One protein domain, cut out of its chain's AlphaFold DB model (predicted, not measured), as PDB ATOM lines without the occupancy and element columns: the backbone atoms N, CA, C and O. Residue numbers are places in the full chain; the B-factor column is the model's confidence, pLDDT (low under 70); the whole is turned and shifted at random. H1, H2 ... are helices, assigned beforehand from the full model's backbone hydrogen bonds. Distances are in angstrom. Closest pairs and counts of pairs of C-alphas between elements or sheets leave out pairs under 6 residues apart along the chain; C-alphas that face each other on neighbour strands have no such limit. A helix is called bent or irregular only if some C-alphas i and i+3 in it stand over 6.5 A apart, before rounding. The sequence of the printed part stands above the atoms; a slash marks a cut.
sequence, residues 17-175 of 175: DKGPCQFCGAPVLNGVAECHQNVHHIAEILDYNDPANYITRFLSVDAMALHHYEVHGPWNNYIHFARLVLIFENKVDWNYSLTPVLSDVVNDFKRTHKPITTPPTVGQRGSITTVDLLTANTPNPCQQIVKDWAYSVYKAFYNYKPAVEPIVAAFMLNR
ATOM      1  N   ASP A  17     157.404  30.796 114.020       93.06
ATOM      2  CA  ASP A  17     158.786  30.315 114.050       93.06
ATOM      3  C   ASP A  17     158.930  28.964 114.767       93.06
ATOM      4  O   ASP A  17     159.993  28.353 114.718       93.06
ATOM      5  N   LYS A  18     157.866  28.493 115.427       96.31
ATOM      6  CA  LYS A  18     157.854  27.261 116.217       96.31
ATOM      7  C   LYS A  18     156.505  26.549 116.194       96.31
ATOM      8  O   LYS A  18     155.453  27.184 116.098       96.31
ATOM      9  N   GLY A  19     156.557  25.238 116.402       96.56
ATOM     10  CA  GLY A  19     155.408  24.340 116.400       96.56
ATOM     11  C   GLY A  19     154.943  23.955 114.990       96.56
ATOM     12  O   GLY A  19     155.630  24.260 114.010       96.56
ATOM     13  N   PRO A  20     153.774  23.292 114.890       97.81
ATOM     14  CA  PRO A  20     153.202  22.866 113.618       97.81
ATOM     15  C   PRO A  20     153.019  24.030 112.642       97.81
ATOM     16  O   PRO A  20     152.819  25.179 113.042       97.81
ATOM     17  N   CYS A  21     153.027  23.735 111.343       97.94
ATOM     18  CA  CYS A  21     152.827  24.763 110.327       97.94
ATOM     19  C   CYS A  21     151.426  25.383 110.441       97.94
ATOM     20  O   CYS A  21     150.424  24.674 110.324       97.94
ATOM     21  N   GLN A  22     151.345  26.715 110.578       97.00
ATOM     22  CA  GLN A  22     150.063  27.414 110.735       97.00
ATOM     23  C   GLN A  22     149.157  27.408 109.493       97.00
ATOM     24  O   GLN A  22     148.059  27.942 109.567       97.00
ATOM     25  N   PHE A  23     149.611  26.871 108.353       96.56
ATOM     26  CA  PHE A  23     148.848  26.871 107.097       96.56
ATOM     27  C   PHE A  23     148.398  25.468 106.685       96.56
ATOM     28  O   PHE A  23     147.210  25.234 106.465       96.56
ATOM     29  N   CYS A  24     149.331  24.519 106.603       96.56
ATOM     30  CA  CYS A  24     149.028  23.149 106.190       96.56
ATOM     31  C   CYS A  24     148.827  22.182 107.364       96.56
ATOM     32  O   CYS A  24     148.401  21.055 107.146       96.56
ATOM     33  N   GLY A  25     149.121  22.597 108.602       96.31
ATOM     34  CA  GLY A  25     148.993  21.739 109.782       96.31
ATOM     35  C   GLY A  25     150.060  20.646 109.893       96.31
ATOM     36  O   GLY A  25     149.942  19.782 110.756       96.31
ATOM     37  N   ALA A  26     151.098  20.674 109.047       97.31
ATOM     38  CA  ALA A  26     152.191  19.708 109.105       97.31
ATOM     39  C   ALA A  26     152.808  19.649 110.517       97.31
ATOM     40  O   ALA A  26     153.019  20.711 111.118       97.31
ATOM     41  N   PRO A  27     153.138  18.449 111.035       97.38
ATOM     42  CA  PRO A  27     153.710  18.260 112.368       97.38
ATOM     43  C   PRO A  27     155.218  18.570 112.385       97.38
ATOM     44  O   PRO A  27     156.040  17.734 112.746       97.38
ATOM     45  N   VAL A  28     155.571  19.775 111.948       97.62
ATOM     46  CA  VAL A  28     156.930  20.330 111.950       97.62
ATOM     47  C   VAL A  28     157.244  21.018 113.280       97.62
ATOM     48  O   VAL A  28     156.337  21.308 114.067       97.62
ATOM     49  N   LEU A  29     158.522  21.299 113.536       97.62
ATOM     50  CA  LEU A  29     158.964  21.995 114.748       97.62
ATOM     51  C   LEU A  29     159.149  23.500 114.543       97.62
ATOM     52  O   LEU A  29     158.997  24.248 115.506       97.62
ATOM     53  N   ASN A  30     159.448  23.944 113.319       97.25
ATOM     54  CA  ASN A  30     159.795  25.335 113.000       97.25
ATOM     55  C   ASN A  30     158.796  25.996 112.033       97.25
ATOM     56  O   ASN A  30     159.166  26.792 111.164       97.25
ATOM     57  N   GLY A  31     157.513  25.643 112.159       96.44
ATOM     58  CA  GLY A  31     156.424  26.245 111.395       96.44
ATOM     59  C   GLY A  31     156.606  26.151 109.876       96.44
ATOM     60  O   GLY A  31     157.191  25.216 109.332       96.44
ATOM     61  N   VAL A  32     156.096  27.150 109.155       96.38
ATOM     62  CA  VAL A  32     156.125  27.174 107.680       96.38
ATOM     63  C   VAL A  32     157.542  27.182 107.088       96.38
ATOM     64  O   VAL A  32     157.740  26.694 105.975       96.38
ATOM     65  N   ALA A  33     158.542  27.688 107.816       95.94
ATOM     66  CA  ALA A  33     159.922  27.700 107.333       95.94
ATOM     67  C   ALA A  33     160.452  26.272 107.119       95.94
ATOM     68  O   ALA A  33     161.080  26.002 106.095       95.94
ATOM     69  N   GLU A  34     160.127  25.351 108.028       97.50
ATOM     70  CA  GLU A  34     160.476  23.933 107.899       97.50
ATOM     71  C   GLU A  34     159.752  23.279 106.720       97.50
ATOM     72  O   GLU A  34     160.351  22.512 105.975       97.50
ATOM     73  N   CYS A  35     158.492  23.644 106.455       97.00
ATOM     74  CA  CYS A  35     157.796  23.173 105.256       97.00
ATOM     75  C   CYS A  35     158.543  23.551 103.971       97.00
ATOM     76  O   CYS A  35     158.666  22.720 103.072       97.00
ATOM     77  N   HIS A  36     159.067  24.778 103.880       94.88
ATOM     78  CA  HIS A  36     159.882  25.199 102.737       94.88
ATOM     79  C   HIS A  36     161.208  24.437 102.644       94.88
ATOM     80  O   HIS A  36     161.627  24.107 101.537       94.88
ATOM     81  N   GLN A  37     161.840  24.121 103.776       95.56
ATOM     82  CA  GLN A  37     163.065  23.320 103.810       95.56
ATOM     83  C   GLN A  37     162.812  21.876 103.366       95.56
ATOM     84  O   GLN A  37     163.545  21.368 102.526       95.56
ATOM     85  N   ASN A  38     161.738  21.242 103.841       97.12
ATOM     86  CA  ASN A  38     161.414  19.856 103.498       97.12
ATOM     87  C   ASN A  38     161.186  19.655 101.991       97.12
ATOM     88  O   ASN A  38     161.438  18.576 101.466       97.12
ATOM     89  N   VAL A  39     160.738  20.686 101.264       94.62
ATOM     90  CA  VAL A  39     160.590  20.617  99.799       94.62
ATOM     91  C   VAL A  39     161.949  20.546  99.084       94.62
ATOM     92  O   VAL A  39     162.019  19.988  97.988       94.62
ATOM     93  N   HIS A  40     163.039  21.045  99.683       93.75
ATOM     94  CA  HIS A  40     164.383  20.926  99.100       93.75
ATOM     95  C   HIS A  40     164.856  19.472  98.999       93.75
ATOM     96  O   HIS A  40     165.571  19.155  98.052       93.75
ATOM     97  N   HIS A  41     164.366  18.585  99.871       95.00
ATOM     98  CA  HIS A  41     164.615  17.138  99.813       95.00
ATOM     99  C   HIS A  41     164.324  16.539  98.429       95.00
ATOM    100  O   HIS A  41     165.023  15.651  97.951       95.00
ATOM    101  N   ILE A  42     163.320  17.069  97.720       95.50
ATOM    102  CA  ILE A  42     162.982  16.603  96.368       95.50
ATOM    103  C   ILE A  42     164.133  16.888  95.390       95.50
ATOM    104  O   ILE A  42     164.455  16.042  94.559       95.50
ATOM    105  N   ALA A  43     164.757  18.065  95.486       92.75
ATOM    106  CA  ALA A  43     165.859  18.473  94.615       92.75
ATOM    107  C   ALA A  43     167.191  17.782  94.965       92.75
ATOM    108  O   ALA A  43     168.101  17.773  94.143       92.75
ATOM    109  N   GLU A  44     167.308  17.192  96.157       95.00
ATOM    110  CA  GLU A  44     168.441  16.335  96.529       95.00
ATOM    111  C   GLU A  44     168.353  14.952  95.863       95.00
ATOM    112  O   GLU A  44     169.374  14.317  95.609       95.00
ATOM    113  N   ILE A  45     167.134  14.497  95.547       96.50
ATOM    114  CA  ILE A  45     166.869  13.188  94.930       96.50
ATOM    115  C   ILE A  45     166.723  13.288  93.406       96.50
ATOM    116  O   ILE A  45     167.116  12.365  92.688       96.50
ATOM    117  N   LEU A  46     166.120  14.367  92.901       96.38
ATOM    118  CA  LEU A  46     165.771  14.535  91.489       96.38
ATOM    119  C   LEU A  46     166.579  15.657  90.836       96.38
ATOM    120  O   LEU A  46     166.555  16.799  91.293       96.38
ATOM    121  N   ASP A  47     167.197  15.358  89.691       94.56
ATOM    122  CA  ASP A  47     167.802  16.383  88.843       94.56
ATOM    123  C   ASP A  47     166.718  17.118  88.047       94.56
ATOM    124  O   ASP A  47     166.103  16.575  87.129       94.56
ATOM    125  N   TYR A  48     166.488  18.381  88.393       90.31
ATOM    126  CA  TYR A  48     165.538  19.243  87.696       90.31
ATOM    127  C   TYR A  48     166.072  19.873  86.408       90.31
ATOM    128  O   TYR A  48     165.371  20.707  85.831       90.31
ATOM    129  N   ASN A  49     167.269  19.503  85.956       90.56
ATOM    130  CA  ASN A  49     167.719  19.743  84.586       90.56
ATOM    131  C   ASN A  49     167.298  18.612  83.635       90.56
ATOM    132  O   ASN A  49     167.323  18.810  82.422       90.56
ATOM    133  N   ASP A  50     166.874  17.461  84.166       94.00
ATOM    134  CA  ASP A  50     166.298  16.373  83.380       94.00
ATOM    135  C   ASP A  50     164.802  16.643  83.109       94.00
ATOM    136  O   ASP A  50     164.007  16.725  84.059       94.00
ATOM    137  N   PRO A  51     164.377  16.745  81.831       93.31
ATOM    138  CA  PRO A  51     162.972  16.890  81.468       93.31
ATOM    139  C   PRO A  51     162.043  15.827  82.062       93.31
ATOM    140  O   PRO A  51     160.878  16.132  82.327       93.31
ATOM    141  N   ALA A  52     162.539  14.615  82.334       94.06
ATOM    142  CA  ALA A  52     161.758  13.553  82.967       94.06
ATOM    143  C   ALA A  52     161.243  13.942  84.367       94.06
ATOM    144  O   ALA A  52     160.211  13.440  84.812       94.06
ATOM    145  N   ASN A  53     161.914  14.878  85.047       95.88
ATOM    146  CA  ASN A  53     161.557  15.337  86.390       95.88
ATOM    147  C   ASN A  53     160.752  16.646  86.399       95.88
ATOM    148  O   ASN A  53     160.336  17.108  87.469       95.88
ATOM    149  N   TYR A  54     160.501  17.260  85.237       95.31
ATOM    150  CA  TYR A  54     159.802  18.546  85.157       95.31
ATOM    151  C   TYR A  54     158.394  18.472  85.738       95.31
ATOM    152  O   TYR A  54     158.012  19.343  86.521       95.31
ATOM    153  N   ILE A  55     157.635  17.421  85.416       97.31
ATOM    154  CA  ILE A  55     156.273  17.266  85.932       97.31
ATOM    155  C   ILE A  55     156.262  17.205  87.463       97.31
ATOM    156  O   ILE A  55     155.483  17.905  88.103       97.31
ATOM    157  N   THR A  56     157.191  16.459  88.062       97.88
ATOM    158  CA  THR A  56     157.331  16.357  89.518       97.88
ATOM    159  C   THR A  56     157.667  17.705  90.142       97.88
ATOM    160  O   THR A  56     157.074  18.074  91.153       97.88
ATOM    161  N   ARG A  57     158.549  18.491  89.514       97.00
ATOM    162  CA  ARG A  57     158.842  19.859  89.958       97.00
ATOM    163  C   ARG A  57     157.611  20.763  89.912       97.00
ATOM    164  O   ARG A  57     157.388  21.545  90.831       97.00
ATOM    165  N   PHE A  58     156.814  20.696  88.847       97.81
ATOM    166  CA  PHE A  58     155.615  21.526  88.744       97.81
ATOM    167  C   PHE A  58     154.571  21.152  89.789       97.81
ATOM    168  O   PHE A  58     154.028  22.054  90.426       97.81
ATOM    169  N   LEU A  59     154.357  19.850  89.994       98.62
ATOM    170  CA  LEU A  59     153.440  19.321  90.997       98.62
ATOM    171  C   LEU A  59     153.856  19.723  92.416       98.62
ATOM    172  O   LEU A  59     153.003  20.171  93.177       98.62
ATOM    173  N   SER A  60     155.145  19.640  92.768       98.00
ATOM    174  CA  SER A  60     155.614  20.047  94.101       98.00
ATOM    175  C   SER A  60     155.442  21.547  94.342       98.00
ATOM    176  O   SER A  60     154.979  21.949  95.408       98.00
ATOM    177  N   VAL A  61     155.750  22.382  93.345       96.69
ATOM    178  CA  VAL A  61     155.575  23.838  93.434       96.69
ATOM    179  C   VAL A  61     154.097  24.219  93.555       96.69
ATOM    180  O   VAL A  61     153.763  25.080  94.368       96.69
ATOM    181  N   ASP A  62     153.208  23.584  92.788       98.31
ATOM    182  CA  ASP A  62     151.764  23.851  92.862       98.31
ATOM    183  C   ASP A  62     151.164  23.415  94.192       98.31
ATOM    184  O   ASP A  62     150.413  24.172  94.810       98.31
ATOM    185  N   ALA A  63     151.516  22.207  94.640       98.19
ATOM    186  CA  ALA A  63     151.086  21.687  95.926       98.19
ATOM    187  C   ALA A  63     151.542  22.623  97.044       98.19
ATOM    188  O   ALA A  63     150.725  23.035  97.861       98.19
ATOM    189  N   MET A  64     152.814  23.035  97.032       97.44
ATOM    190  CA  MET A  64     153.372  23.956  98.017       97.44
ATOM    191  C   MET A  64     152.609  25.278  98.067       97.44
ATOM    192  O   MET A  64     152.225  25.715  99.155       97.44
ATOM    193  N   ALA A  65     152.366  25.884  96.902       96.31
ATOM    194  CA  ALA A  65     151.716  27.181  96.815       96.31
ATOM    195  C   ALA A  65     150.278  27.150  97.335       96.31
ATOM    196  O   ALA A  65     149.866  28.033  98.082       96.31
ATOM    197  N   LEU A  66     149.524  26.106  96.991       97.00
ATOM    198  CA  LEU A  66     148.139  25.966  97.430       97.00
ATOM    199  C   LEU A  66     148.026  25.510  98.886       97.00
ATOM    200  O   LEU A  66     147.126  25.971  99.588       97.00
ATOM    201  N   HIS A  67     148.944  24.675  99.385       96.38
ATOM    202  CA  HIS A  67     148.945  24.288 100.800       96.38
ATOM    203  C   HIS A  67     149.229  25.494 101.713       96.38
ATOM    204  O   HIS A  67     148.631  25.611 102.784       96.38
ATOM    205  N   HIS A  68     150.070  26.422 101.247       96.25
ATOM    206  CA  HIS A  68     150.468  27.648 101.946       96.25
ATOM    207  C   HIS A  68     149.899  28.904 101.264       96.25
ATOM    208  O   HIS A  68     150.585  29.917 101.138       96.25
ATOM    209  N   TYR A  69     148.639  28.826 100.817       95.25
ATOM    210  CA  TYR A  69     147.935  29.841 100.021       95.25
ATOM    211  C   TYR A  69     148.175  31.292 100.476       95.25
ATOM    212  O   TYR A  69     148.298  32.188  99.643       95.25
ATOM    213  N   GLU A  70     148.249  31.528 101.788       94.50
ATOM    214  CA  GLU A  70     148.408  32.839 102.419       94.50
ATOM    215  C   GLU A  70     149.696  33.554 102.011       94.50
ATOM    216  O   GLU A  70     149.685  34.769 101.845       94.50
ATOM    217  N   VAL A  71     150.804  32.830 101.839       94.00
ATOM    218  CA  VAL A  71     152.119  33.437 101.560       94.00
ATOM    219  C   VAL A  71     152.414  33.562 100.063       94.00
ATOM    220  O   VAL A  71     153.543  33.854  99.663       94.00
ATOM    221  N   HIS A  72     151.386  33.388  99.232       90.69
ATOM    222  CA  HIS A  72     151.442  33.541  97.787       90.69
ATOM    223  C   HIS A  72     150.416  34.570  97.295       90.69
ATOM    224  O   HIS A  72     149.319  34.717  97.832       90.69
ATOM    225  N   GLY A  73     150.775  35.290  96.228       92.00
ATOM    226  CA  GLY A  73     149.866  36.225  95.566       92.00
ATOM    227  C   GLY A  73     148.592  35.524  95.069       92.00
ATOM    228  O   GLY A  73     148.712  34.453  94.471       92.00
ATOM    229  N   PRO A  74     147.389  36.121  95.197       93.25
ATOM    230  CA  PRO A  74     146.144  35.453  94.810       93.25
ATOM    231  C   PRO A  74     146.133  34.967  93.354       93.25
ATOM    232  O   PRO A  74     145.771  33.830  93.078       93.25
ATOM    233  N   TRP A  75     146.620  35.783  92.414       95.12
ATOM    234  CA  TRP A  75     146.722  35.382  91.004       95.12
ATOM    235  C   TRP A  75     147.772  34.301  90.747       95.12
ATOM    236  O   TRP A  75     147.628  33.520  89.812       95.12
ATOM    237  N   ASN A  76     148.805  34.219  91.589       94.25
ATOM    238  CA  ASN A  76     149.749  33.113  91.523       94.25
ATOM    239  C   ASN A  76     149.060  31.808  91.945       94.25
ATOM    240  O   ASN A  76     149.179  30.797  91.260       94.25
ATOM    241  N   ASN A  77     148.242  31.848  93.000       95.50
ATOM    242  CA  ASN A  77     147.439  30.693  93.413       95.50
ATOM    243  C   ASN A  77     146.462  30.242  92.317       95.50
ATOM    244  O   ASN A  77     146.255  29.045  92.140       95.50
ATOM    245  N   TYR A  78     145.914  31.173  91.530       96.81
ATOM    246  CA  TYR A  78     145.108  30.840  90.351       96.81
ATOM    247  C   TYR A  78     145.907  30.083  89.285       96.81
ATOM    248  O   TYR A  78     145.404  29.094  88.761       96.81
ATOM    249  N   ILE A  79     147.144  30.504  88.985       97.25
ATOM    250  CA  ILE A  79     148.030  29.787  88.048       97.25
ATOM    251  C   ILE A  79     148.279  28.363  88.550       97.25
ATOM    252  O   ILE A  79     148.076  27.408  87.802       97.25
ATOM    253  N   HIS A  80     148.678  28.220  89.814       97.94
ATOM    254  CA  HIS A  80     148.965  26.920  90.418       97.94
ATOM    255  C   HIS A  80     147.746  25.995  90.378       97.94
ATOM    256  O   HIS A  80     147.844  24.844  89.957       97.94
ATOM    257  N   PHE A  81     146.568  26.507  90.740       98.06
ATOM    258  CA  PHE A  81     145.355  25.699  90.739       98.06
ATOM    259  C   PHE A  81     144.876  25.346  89.327       98.06
ATOM    260  O   PHE A  81     144.579  24.181  89.067       98.06
ATOM    261  N   ALA A  82     144.871  26.303  88.395       98.12
ATOM    262  CA  ALA A  82     144.534  26.039  86.998       98.12
ATOM    263  C   ALA A  82     145.467  24.981  86.388       98.12
ATOM    264  O   ALA A  82     144.999  24.070  85.707       98.12
ATOM    265  N   ARG A  83     146.772  25.043  86.688       98.62
ATOM    266  CA  ARG A  83     147.739  24.036  86.241       98.62
ATOM    267  C   ARG A  83     147.430  22.644  86.797       98.62
ATOM    268  O   ARG A  83     147.460  21.685  86.029       98.62
ATOM    269  N   LEU A  84     147.067  22.516  88.078       98.69
ATOM    270  CA  LEU A  84     146.660  21.221  88.638       98.69
ATOM    271  C   LEU A  84     145.394  20.662  87.975       98.69
ATOM    272  O   LEU A  84     145.345  19.463  87.711       98.69
ATOM    273  N   VAL A  85     144.399  21.503  87.663       98.62
ATOM    274  CA  VAL A  85     143.204  21.076  86.907       98.62
ATOM    275  C   VAL A  85     143.605  20.568  85.519       98.62
ATOM    276  O   VAL A  85     143.229  19.460  85.136       98.62
ATOM    277  N   LEU A  86     144.435  21.327  84.797       98.69
ATOM    278  CA  LEU A  86     144.910  20.963  83.459       98.69
ATOM    279  C   LEU A  86     145.671  19.628  83.460       98.69
ATOM    280  O   LEU A  86     145.440  18.783  82.593       98.69
ATOM    281  N   ILE A  87     146.540  19.406  84.448       98.56
ATOM    282  CA  ILE A  87     147.309  18.162  84.585       98.56
ATOM    283  C   ILE A  87     146.399  16.992  84.984       98.56
ATOM    284  O   ILE A  87     146.397  15.946  84.328       98.56
ATOM    285  N   PHE A  88     145.623  17.127  86.065       98.62
ATOM    286  CA  PHE A  88     144.902  15.995  86.650       98.62
ATOM    287  C   PHE A  88     143.575  15.678  85.960       98.62
ATOM    288  O   PHE A  88     143.260  14.494  85.816       98.62
ATOM    289  N   GLU A  89     142.805  16.676  85.521       98.00
ATOM    290  CA  GLU A  89     141.533  16.459  84.820       98.00
ATOM    291  C   GLU A  89     141.726  16.399  83.309       98.00
ATOM    292  O   GLU A  89     141.364  15.400  82.688       98.00
ATOM    293  N   ASN A  90     142.329  17.437  82.722       97.88
ATOM    294  CA  ASN A  90     142.431  17.564  81.265       97.88
ATOM    295  C   ASN A  90     143.586  16.757  80.655       97.88
ATOM    296  O   ASN A  90     143.717  16.725  79.434       97.88
ATOM    297  N   LYS A  91     144.403  16.093  81.487       97.56
ATOM    298  CA  LYS A  91     145.539  15.251  81.072       97.56
ATOM    299  C   LYS A  91     146.533  15.990  80.173       97.56
ATOM    300  O   LYS A  91     147.134  15.398  79.278       97.56
ATOM    301  N   VAL A  92     146.704  17.290  80.404       97.81
ATOM    302  CA  VAL A  92     147.717  18.086  79.716       97.81
ATOM    303  C   VAL A  92     149.092  17.614  80.175       97.81
ATOM    304  O   VAL A  92     149.431  17.731  81.352       97.81
ATOM    305  N   ASP A  93     149.880  17.102  79.231       95.75
ATOM    306  CA  ASP A  93     151.298  16.824  79.451       95.75
ATOM    307  C   ASP A  93     152.050  18.149  79.620       95.75
ATOM    308  O   ASP A  93     152.232  18.917  78.666       95.75
ATOM    309  N   TRP A  94     152.361  18.477  80.874       96.81
ATOM    310  CA  TRP A  94     152.825  19.803  81.246       96.81
ATOM    311  C   TRP A  94     154.339  19.938  81.132       96.81
ATOM    312  O   TRP A  94     155.098  19.132  81.663       96.81
ATOM    313  N   ASN A  95     154.788  21.036  80.528       94.44
ATOM    314  CA  ASN A  95     156.200  21.389  80.426       94.44
ATOM    315  C   ASN A  95     156.402  22.910  80.589       94.44
ATOM    316  O   ASN A  95     155.451  23.682  80.758       94.44
ATOM    317  N   TYR A  96     157.657  23.365  80.542       94.12
ATOM    318  CA  TYR A  96     157.988  24.780  80.737       94.12
ATOM    319  C   TYR A  96     157.388  25.721  79.690       94.12
ATOM    320  O   TYR A  96     157.029  26.838  80.059       94.12
ATOM    321  N   SER A  97     157.224  25.301  78.431       95.25
ATOM    322  CA  SER A  97     156.711  26.188  77.379       95.25
ATOM    323  C   SER A  97     155.230  26.524  77.560       95.25
ATOM    324  O   SER A  97     154.776  27.550  77.064       95.25
ATOM    325  N   LEU A  98     154.481  25.714  78.317       96.81
ATOM    326  CA  LEU A  98     153.069  25.968  78.622       96.81
ATOM    327  C   LEU A  98     152.860  26.966  79.775       96.81
ATOM    328  O   LEU A  98     151.784  27.545  79.906       96.81
ATOM    329  N   THR A  99     153.881  27.206  80.608       96.00
ATOM    330  CA  THR A  99     153.764  28.126  81.754       96.00
ATOM    331  C   THR A  99     153.558  29.588  81.331       96.00
ATOM    332  O   THR A  99     152.666  30.228  81.898       96.00
ATOM    333  N   PRO A 100     154.295  30.131  80.339       96.50
ATOM    334  CA  PRO A 100     154.000  31.451  79.783       96.50
ATOM    335  C   PRO A 100     152.585  31.553  79.204       96.50
ATOM    336  O   PRO A 100     151.877  32.491  79.540       96.50
ATOM    337  N   VAL A 101     152.133  30.544  78.449       97.75
ATOM    338  CA  VAL A 101     150.787  30.528  77.844       97.75
ATOM    339  C   VAL A 101     149.698  30.635  78.912       97.75
ATOM    340  O   VAL A 101     148.800  31.467  78.814       97.75
ATOM    341  N   LEU A 102     149.795  29.845  79.987       97.94
ATOM    342  CA  LEU A 102     148.858  29.959  81.106       97.94
ATOM    343  C   LEU A 102     148.966  31.310  81.814       97.94
ATOM    344  O   LEU A 102     147.950  31.880  82.202       97.94
ATOM    345  N   SER A 103     150.180  31.836  81.969       96.88
ATOM    346  CA  SER A 103     150.390  33.147  82.585       96.88
ATOM    347  C   SER A 103     149.709  34.258  81.786       96.88
ATOM    348  O   SER A 103     149.081  35.122  82.394       96.88
ATOM    349  N   ASP A 104     149.767  34.213  80.456       97.75
ATOM    350  CA  ASP A 104     149.094  35.173  79.577       97.75
ATOM    351  C   ASP A 104     147.573  35.087  79.721       97.75
ATOM    352  O   ASP A 104     146.918  36.104  79.953       97.75
ATOM    353  N   VAL A 105     147.015  33.871  79.743       97.94
ATOM    354  CA  VAL A 105     145.580  33.661  79.994       97.94
ATOM    355  C   VAL A 105     145.156  34.236  81.352       97.94
ATOM    356  O   VAL A 105     144.153  34.949  81.437       97.94
ATOM    357  N   VAL A 106     145.919  33.993  82.424       97.06
ATOM    358  CA  VAL A 106     145.630  34.583  83.746       97.06
ATOM    359  C   VAL A 106     145.791  36.106  83.729       97.06
ATOM    360  O   VAL A 106     145.008  36.819  84.361       97.06
ATOM    361  N   ASN A 107     146.786  36.626  83.007       97.19
ATOM    362  CA  ASN A 107     147.039  38.059  82.880       97.19
ATOM    363  C   ASN A 107     145.917  38.800  82.155       97.19
ATOM    364  O   ASN A 107     145.661  39.959  82.485       97.19
ATOM    365  N   ASP A 108     145.244  38.156  81.210       96.88
ATOM    366  CA  ASP A 108     144.070  38.721  80.558       96.88
ATOM    367  C   ASP A 108     142.830  38.585  81.440       96.88
ATOM    368  O   ASP A 108     142.107  39.564  81.643       96.88
ATOM    369  N   PHE A 109     142.644  37.427  82.078       96.56
ATOM    370  CA  PHE A 109     141.532  37.188  82.997       96.56
ATOM    371  C   PHE A 109     141.496  38.197  84.158       96.56
ATOM    372  O   PHE A 109     140.445  38.767  84.467       96.56
ATOM    373  N   LYS A 110     142.651  38.500  84.767       95.94
ATOM    374  CA  LYS A 110     142.750  39.428  85.911       95.94
ATOM    375  C   LYS A 110     142.422  40.890  85.581       95.94
ATOM    376  O   LYS A 110     142.312  41.695  86.502       95.94
ATOM    377  N   ARG A 111     142.295  41.270  84.301       96.06
ATOM    378  CA  ARG A 111     141.932  42.647  83.907       96.06
ATOM    379  C   ARG A 111     140.476  42.970  84.223       96.06
ATOM    380  O   ARG A 111     140.149  44.126  84.469       96.06
ATOM    381  N   THR A 112     139.615  41.956  84.211       95.12
ATOM    382  CA  THR A 112     138.161  42.098  84.378       95.12
ATOM    383  C   THR A 112     137.621  41.362  85.601       95.12
ATOM    384  O   THR A 112     136.461  41.545  85.958       95.12
ATOM    385  N   HIS A 113     138.457  40.575  86.284       94.19
ATOM    386  CA  HIS A 113     138.064  39.764  87.434       94.19
ATOM    387  C   HIS A 113     138.830  40.154  88.696       94.19
ATOM    388  O   HIS A 113     139.951  40.657  88.648       94.19
ATOM    389  N   LYS A 114     138.226  39.875  89.852       90.94
ATOM    390  CA  LYS A 114     138.888  39.930  91.158       90.94
ATOM    391  C   LYS A 114     139.217  38.508  91.616       90.94
ATOM    392  O   LYS A 114     138.445  37.598  91.311       90.94
ATOM    393  N   PRO A 115     140.329  38.299  92.337       87.12
ATOM    394  CA  PRO A 115     140.660  36.977  92.837       87.12
ATOM    395  C   PRO A 115     139.697  36.575  93.961       87.12
ATOM    396  O   PRO A 115     139.273  37.415  94.757       87.12
ATOM    397  N   ILE A 116     139.395  35.283  94.058       76.62
ATOM    398  CA  ILE A 116     138.765  34.706  95.246       76.62
ATOM    399  C   ILE A 116     139.727  34.836  96.423       76.62
ATOM    400  O   ILE A 116     140.923  34.579  96.296       76.62
ATOM    401  N   THR A 117     139.189  35.230  97.572       73.81
ATOM    402  CA  THR A 117     139.961  35.499  98.791       73.81
ATOM    403  C   THR A 117     139.891  34.377  99.820       73.81
ATOM    404  O   THR A 117     140.604  34.435 100.816       73.81
ATOM    405  N   THR A 118     139.039  33.372  99.605       84.12
ATOM    406  CA  THR A 118     138.742  32.349 100.614       84.12
ATOM    407  C   THR A 118     139.023  30.951 100.051       84.12
ATOM    408  O   THR A 118     138.135  30.370  99.430       84.12
ATOM    409  N   PRO A 119     140.250  30.417 100.204       90.56
ATOM    410  CA  PRO A 119     140.581  29.026  99.863       90.56
ATOM    411  C   PRO A 119     139.898  28.031 100.830       90.56
ATOM    412  O   PRO A 119     139.230  28.470 101.775       90.56
ATOM    413  N   PRO A 120     140.083  26.702 100.664       94.38
ATOM    414  CA  PRO A 120     139.750  25.750 101.720       94.38
ATOM    415  C   PRO A 120     140.390  26.152 103.058       94.38
ATOM    416  O   PRO A 120     141.450  26.794 103.092       94.38
ATOM    417  N   THR A 121     139.752  25.756 104.158       95.19
ATOM    418  CA  THR A 121     140.210  26.052 105.520       95.19
ATOM    419  C   THR A 121     141.672  25.643 105.717       95.19
ATOM    420  O   THR A 121     142.122  24.608 105.220       95.19
ATOM    421  N   VAL A 122     142.417  26.456 106.464       94.56
ATOM    422  CA  VAL A 122     143.765  26.123 106.951       94.56
ATOM    423  C   VAL A 122     143.775  24.726 107.586       94.56
ATOM    424  O   VAL A 122     142.848  24.355 108.303       94.56
ATOM    425  N   GLY A 123     144.806  23.934 107.286       93.44
ATOM    426  CA  GLY A 123     144.934  22.543 107.734       93.44
ATOM    427  C   GLY A 123     144.003  21.539 107.037       93.44
ATOM    428  O   GLY A 123     144.071  20.352 107.329       93.44
ATOM    429  N   GLN A 124     143.144  21.981 106.111       95.81
ATOM    430  CA  GLN A 124     142.212  21.127 105.352       95.81
ATOM    431  C   GLN A 124     142.480  21.172 103.840       95.81
ATOM    432  O   GLN A 124     141.589  20.947 103.025       95.81
ATOM    433  N   ARG A 125     143.716  21.495 103.454       96.12
ATOM    434  CA  ARG A 125     144.139  21.725 102.064       96.12
ATOM    435  C   ARG A 125     144.900  20.550 101.454       96.12
ATOM    436  O   ARG A 125     145.564  20.724 100.441       96.12
ATOM    437  N   GLY A 126     144.782  19.376 102.060       96.69
ATOM    438  CA  GLY A 126     145.475  18.153 101.677       96.69
ATOM    439  C   GLY A 126     145.753  17.305 102.915       96.69
ATOM    440  O   GLY A 126     145.910  17.826 104.012       96.69
ATOM    441  N   SER A 127     145.778  15.987 102.744       96.81
ATOM    442  CA  SER A 127     146.123  15.024 103.799       96.81
ATOM    443  C   SER A 127     147.613  14.690 103.843       96.81
ATOM    444  O   SER A 127     148.090  14.196 104.856       96.81
ATOM    445  N   ILE A 128     148.326  14.921 102.738       98.12
ATOM    446  CA  ILE A 128     149.771  14.716 102.620       98.12
ATOM    447  C   ILE A 128     150.441  16.074 102.772       98.12
ATOM    448  O   ILE A 128     150.007  17.063 102.179       98.12
ATOM    449  N   THR A 129     151.492  16.120 103.570       97.56
ATOM    450  CA  THR A 129     152.219  17.327 103.939       97.56
ATOM    451  C   THR A 129     153.671  17.254 103.482       97.56
ATOM    452  O   THR A 129     154.149  16.248 102.963       97.56
ATOM    453  N   THR A 130     154.412  18.337 103.699       97.06
ATOM    454  CA  THR A 130     155.838  18.380 103.377       97.06
ATOM    455  C   THR A 130     156.675  17.433 104.241       97.06
ATOM    456  O   THR A 130     157.786  17.104 103.852       97.06
ATOM    457  N   VAL A 131     156.180  16.988 105.402       97.94
ATOM    458  CA  VAL A 131     156.876  15.991 106.240       97.94
ATOM    459  C   VAL A 131     156.906  14.629 105.545       97.94
ATOM    460  O   VAL A 131     157.924  13.947 105.582       97.94
ATOM    461  N   ASP A 132     155.834  14.264 104.841       98.19
ATOM    462  CA  ASP A 132     155.734  12.978 104.147       98.19
ATOM    463  C   ASP A 132     156.759  12.846 103.010       98.19
ATOM    464  O   ASP A 132     157.215  11.743 102.707       98.19
ATOM    465  N   LEU A 133     157.188  13.969 102.422       97.06
ATOM    466  CA  LEU A 133     158.226  14.002 101.385       97.06
ATOM    467  C   LEU A 133     159.549  13.401 101.867       97.06
ATOM    468  O   LEU A 133     160.252  12.773 101.078       97.06
ATOM    469  N   LEU A 134     159.855  13.546 103.159       97.25
ATOM    470  CA  LEU A 134     161.096  13.065 103.771       97.25
ATOM    471  C   LEU A 134     161.173  11.532 103.829       97.25
ATOM    472  O   LEU A 134     162.230  10.972 104.103       97.25
ATOM    473  N   THR A 135     160.064  10.832 103.574       96.44
ATOM    474  CA  THR A 135     160.028   9.361 103.557       96.44
ATOM    475  C   THR A 135     160.601   8.763 102.269       96.44
ATOM    476  O   THR A 135     160.968   7.585 102.238       96.44
ATOM    477  N   ALA A 136     160.699   9.555 101.196       95.94
ATOM    478  CA  ALA A 136     161.249   9.111  99.925       95.94
ATOM    479  C   ALA A 136     162.781   9.196  99.927       95.94
ATOM    480  O   ALA A 136     163.334  10.224 100.282       95.94
ATOM    481  N   ASN A 137     163.465   8.144  99.467       95.25
ATOM    482  CA  ASN A 137     164.939   8.095  99.410       95.25
ATOM    483  C   ASN A 137     165.491   7.744  98.019       95.25
ATOM    484  O   ASN A 137     166.696   7.606  97.835       95.25
ATOM    485  N   THR A 138     164.615   7.546  97.035       97.00
ATOM    486  CA  THR A 138     164.987   7.238  95.650       97.00
ATOM    487  C   THR A 138     164.039   7.952  94.682       97.00
ATOM    488  O   THR A 138     162.945   8.358  95.098       97.00
ATOM    489  N   PRO A 139     164.417   8.116  93.397       97.19
ATOM    490  CA  PRO A 139     163.629   8.887  92.438       97.19
ATOM    491  C   PRO A 139     162.168   8.443  92.307       97.19
ATOM    492  O   PRO A 139     161.274   9.275  92.426       97.19
ATOM    493  N   ASN A 140     161.897   7.144  92.144       97.12
ATOM    494  CA  ASN A 140     160.530   6.659  91.912       97.12
ATOM    495  C   ASN A 140     159.580   6.926  93.106       97.12
ATOM    496  O   ASN A 140     158.532   7.538  92.894       97.12
ATOM    497  N   PRO A 141     159.912   6.550  94.363       97.56
ATOM    498  CA  PRO A 141     159.138   6.956  95.537       97.56
ATOM    499  C   PRO A 141     158.985   8.470  95.672       97.56
ATOM    500  O   PRO A 141     157.910   8.932  96.039       97.56
ATOM    501  N   CYS A 142     160.027   9.244  95.350       98.19
ATOM    502  CA  CYS A 142     159.993  10.703  95.423       98.19
ATOM    503  C   CYS A 142     158.982  11.297  94.429       98.19
ATOM    504  O   CYS A 142     158.130  12.108  94.792       98.19
ATOM    505  N   GLN A 143     159.004  10.834  93.178       98.31
ATOM    506  CA  GLN A 143     158.030  11.232  92.165       98.31
ATOM    507  C   GLN A 143     156.602  10.836  92.564       98.31
ATOM    508  O   GLN A 143     155.675  11.629  92.390       98.31
ATOM    509  N   GLN A 144     156.427   9.637  93.128       98.44
ATOM    510  CA  GLN A 144     155.123   9.136  93.553       98.44
ATOM    511  C   GLN A 144     154.551   9.949  94.724       98.44
ATOM    512  O   GLN A 144     153.426  10.434  94.613       98.44
ATOM    513  N   ILE A 145     155.321  10.191  95.794       98.50
ATOM    514  CA  ILE A 145     154.827  10.951  96.954       98.50
ATOM    515  C   ILE A 145     154.492  12.400  96.585       98.50
ATOM    516  O   ILE A 145     153.498  12.942  97.059       98.50
ATOM    517  N   VAL A 146     155.258  13.021  95.680       98.62
ATOM    518  CA  VAL A 146     154.956  14.370  95.178       98.62
ATOM    519  C   VAL A 146     153.667  14.384  94.358       98.62
ATOM    520  O   VAL A 146     152.862  15.307  94.493       98.62
ATOM    521  N   LYS A 147     153.445  13.368  93.519       98.69
ATOM    522  CA  LYS A 147     152.206  13.237  92.748       98.69
ATOM    523  C   LYS A 147     150.998  13.060  93.664       98.69
ATOM    524  O   LYS A 147     149.993  13.740  93.464       98.69
ATOM    525  N   ASP A 148     151.112  12.198  94.670       98.75
ATOM    526  CA  ASP A 148     150.051  11.960  95.648       98.75
ATOM    527  C   ASP A 148     149.786  13.212  96.490       98.75
ATOM    528  O   ASP A 148     148.629  13.575  96.715       98.75
ATOM    529  N   TRP A 149     150.843  13.931  96.879       98.75
ATOM    530  CA  TRP A 149     150.735  15.206  97.576       98.75
ATOM    531  C   TRP A 149     149.970  16.244  96.753       98.75
ATOM    532  O   TRP A 149     148.954  16.772  97.211       98.75
ATOM    533  N   ALA A 150     150.399  16.491  95.516       98.81
ATOM    534  CA  ALA A 150     149.739  17.439  94.628       98.81
ATOM    535  C   ALA A 150     148.289  17.045  94.328       98.81
ATOM    536  O   ALA A 150     147.416  17.911  94.283       98.81
ATOM    537  N   TYR A 151     148.007  15.750  94.172       98.81
ATOM    538  CA  TYR A 151     146.646  15.264  93.965       98.81
ATOM    539  C   TYR A 151     145.765  15.455  95.206       98.81
ATOM    540  O   TYR A 151     144.616  15.876  95.082       98.81
ATOM    541  N   SER A 152     146.301  15.210  96.406       98.69
ATOM    542  CA  SER A 152     145.604  15.458  97.674       98.69
ATOM    543  C   SER A 152     145.243  16.940  97.836       98.69
ATOM    544  O   SER A 152     144.098  17.273  98.147       98.69
ATOM    545  N   VAL A 153     146.183  17.837  97.512       98.44
ATOM    546  CA  VAL A 153     145.948  19.288  97.514       98.44
ATOM    547  C   VAL A 153     144.900  19.685  96.475       98.44
ATOM    548  O   VAL A 153     143.929  20.372  96.792       98.44
ATOM    549  N   TYR A 154     145.030  19.196  95.243       98.38
ATOM    550  CA  TYR A 154     144.044  19.405  94.186       98.38
ATOM    551  C   TYR A 154     142.628  18.983  94.620       98.38
ATOM    552  O   TYR A 154     141.668  19.736  94.443       98.38
ATOM    553  N   LYS A 155     142.488  17.808  95.246       98.44
ATOM    554  CA  LYS A 155     141.203  17.303  95.743       98.44
ATOM    555  C   LYS A 155     140.590  18.211  96.806       98.44
ATOM    556  O   LYS A 155     139.376  18.405  96.773       98.44
ATOM    557  N   ALA A 156     141.395  18.793  97.691       97.94
ATOM    558  CA  ALA A 156     140.913  19.750  98.685       97.94
ATOM    559  C   ALA A 156     140.385  21.049  98.047       97.94
ATOM    560  O   ALA A 156     139.417  21.634  98.529       97.94
ATOM    561  N   PHE A 157     140.971  21.471  96.925       97.19
ATOM    562  CA  PHE A 157     140.537  22.646  96.167       97.19
ATOM    563  C   PHE A 157     139.423  22.357  95.149       97.19
ATOM    564  O   PHE A 157     138.904  23.293  94.550       97.19
ATOM    565  N   TYR A 158     138.997  21.104  94.964       96.00
ATOM    566  CA  TYR A 158     138.075  20.706  93.891       96.00
ATOM    567  C   TYR A 158     136.780  21.532  93.841       96.00
ATOM    568  O   TYR A 158     136.365  21.977  92.774       96.00
ATOM    569  N   ASN A 159     136.167  21.817  94.994       95.00
ATOM    570  CA  ASN A 159     134.931  22.610  95.057       95.00
ATOM    571  C   ASN A 159     135.133  24.090  94.684       95.00
ATOM    572  O   ASN A 159     134.164  24.802  94.434       95.00
ATOM    573  N   TYR A 160     136.382  24.552  94.620       94.94
ATOM    574  CA  TYR A 160     136.762  25.893  94.182       94.94
ATOM    575  C   TYR A 160     137.106  25.936  92.691       94.94
ATOM    576  O   TYR A 160     137.373  27.016  92.170       94.94
ATOM    577  N   LYS A 161     137.074  24.797  91.981       95.12
ATOM    578  CA  LYS A 161     137.371  24.706  90.544       95.12
ATOM    579  C   LYS A 161     136.614  25.726  89.679       95.12
ATOM    580  O   LYS A 161     137.279  26.315  88.826       95.12
ATOM    581  N   PRO A 162     135.325  26.056  89.928       95.44
ATOM    582  CA  PRO A 162     134.622  27.094  89.163       95.44
ATOM    583  C   PRO A 162     135.351  28.447  89.098       95.44
ATOM    584  O   PRO A 162     135.167  29.210  88.156       95.44
ATOM    585  N   ALA A 163     136.228  28.741  90.065       94.75
ATOM    586  CA  ALA A 163     137.073  29.931  90.072       94.75
ATOM    587  C   ALA A 163     138.084  29.999  88.921       94.75
ATOM    588  O   ALA A 163     138.446  31.091  88.484       94.75
ATOM    589  N   VAL A 164     138.588  28.842  88.489       96.50
ATOM    590  CA  VAL A 164     139.651  28.712  87.486       96.50
ATOM    591  C   VAL A 164     139.160  28.064  86.194       96.50
ATOM    592  O   VAL A 164     139.898  28.064  85.215       96.50
ATOM    593  N   GLU A 165     137.920  27.569  86.139       96.50
ATOM    594  CA  GLU A 165     137.328  27.000  84.918       96.50
ATOM    595  C   GLU A 165     137.416  27.932  83.700       96.50
ATOM    596  O   GLU A 165     137.830  27.452  82.645       96.50
ATOM    597  N   PRO A 166     137.137  29.250  83.798       97.00
ATOM    598  CA  PRO A 166     137.295  30.141  82.648       97.00
ATOM    599  C   PRO A 166     138.742  30.229  82.141       97.00
ATOM    600  O   PRO A 166     138.970  30.318  80.938       97.00
ATOM    601  N   ILE A 167     139.724  30.168  83.049       97.75
ATOM    602  CA  ILE A 167     141.158  30.169  82.712       97.75
ATOM    603  C   ILE A 167     141.533  28.855  82.029       97.75
ATOM    604  O   ILE A 167     142.196  28.866  80.998       97.75
ATOM    605  N   VAL A 168     141.086  27.727  82.581       98.06
ATOM    606  CA  VAL A 168     141.314  26.392  82.012       98.06
ATOM    607  C   VAL A 168     140.704  26.300  80.613       98.06
ATOM    608  O   VAL A 168     141.383  25.881  79.679       98.06
ATOM    609  N   ALA A 169     139.461  26.753  80.436       98.06
ATOM    610  CA  ALA A 169     138.786  26.768  79.141       98.06
ATOM    611  C   ALA A 169     139.528  27.643  78.119       98.06
ATOM    612  O   ALA A 169     139.802  27.190  77.010       98.06
ATOM    613  N   ALA A 170     139.911  28.866  78.498       97.69
ATOM    614  CA  ALA A 170     140.662  29.766  77.626       97.69
ATOM    615  C   ALA A 170     142.049  29.208  77.260       97.69
ATOM    616  O   ALA A 170     142.467  29.312  76.111       97.69
ATOM    617  N   PHE A 171     142.744  28.567  78.203       98.06
ATOM    618  CA  PHE A 171     144.011  27.890  77.930       98.06
ATOM    619  C   PHE A 171     143.843  26.772  76.894       98.06
ATOM    620  O   PHE A 171     144.628  26.687  75.956       98.06
ATOM    621  N   MET A 172     142.802  25.945  77.028       97.31
ATOM    622  CA  MET A 172     142.550  24.829  76.110       97.31
ATOM    623  C   MET A 172     142.149  25.275  74.697       97.31
ATOM    624  O   MET A 172     142.365  24.521  73.755       97.31
ATOM    625  N   LEU A 173     141.591  26.480  74.534       93.94
ATOM    626  CA  LEU A 173     141.280  27.059  73.219       93.94
ATOM    627  C   LEU A 173     142.513  27.627  72.499       93.94
ATOM    628  O   LEU A 173     142.507  27.723  71.277       93.94
ATOM    629  N   ASN A 174     143.546  28.008  73.254       80.25
ATOM    630  CA  ASN A 174     144.743  28.685  72.748       80.25
ATOM    631  C   ASN A 174     145.975  27.759  72.652       80.25
ATOM    632  O   ASN A 174     147.081  28.255  72.433       80.25
ATOM    633  N   ARG A 175     145.802  26.447  72.870       67.50
ATOM    634  CA  ARG A 175     146.874  25.438  72.878       67.50
ATOM    635  C   ARG A 175     147.018  24.722  71.539       67.50
ATOM    636  O   ARG A 175     145.978  24.326  70.972       67.50
TER     637      ARG A 175
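This is residues 17 to 175 of the 175 residues of an uncharacterized protein of Mucilaginibacter auburnensis (UniProt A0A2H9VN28). The long, kinked helix H6 crosses H2 and H3, which pack on it in the middle; H1 and the short H5 sit by its start, while H4 and H7 pack on H3 and on each other at the opposite end. The printed part has 159 residues, with seven named helices, H1 to H7 in chain order, and no named strand: all helix. It is compact, with a radius of gyration of the C-alphas of 15.3 A and spans of 42 by 34 by 21 A.

After residues 17 to 30, find C-alpha 31 at (156.424, 26.245, 111.395); there H1 begins and runs 23.5 A to residue 45. Next come H2, residues 51 to 67, 25.0 A; H3, 74 to 88, 21.1 A; H4, 98 to 109; H5, 132 to 135; and H6, 139 to 163, 34.0 A. H2 and H6 are irregular: C-alphas 52 and 55 are 7.3 A apart, C-alphas 156 and 159 7.6 A. H7, residues 165 to 173, ends at C-alpha 173 (141.280, 27.059, 73.219).

Begin at the hubs, H3 and H6, which touch at a steep tilt of 65 degrees, H6 with residues 150 to 161 alone; their closest C-alphas, Leu 84 and Tyr 154, are 6.4 A apart. H6, with residues 143 to 154 alone, touches H2, closest at C-alphas Ala 63 and Ala 150, 4.6 A. H4 and H7 touch, closest at C-alphas Leu 102 and Phe 171, 6.2 A. H1, with residues 38 to 42 alone, touches H5, closest at C-alphas His 41 and Leu 134, 6.7 A. Every O i to N i+4 pair is within hydrogen-bond range in H3, H4 and H7, but 6 of 11 in H1, 11 of 13 in H2 and 17 of 21 in H6; H5 is too short for one.

The C-alphas farthest apart, Lys 18 and Leu 173, are 46.1 A apart. The printed part has no cut; H4 to H5 is a long link, residues 110 to 131. Residue 175, the chain's last, is under 70 in pLDDT.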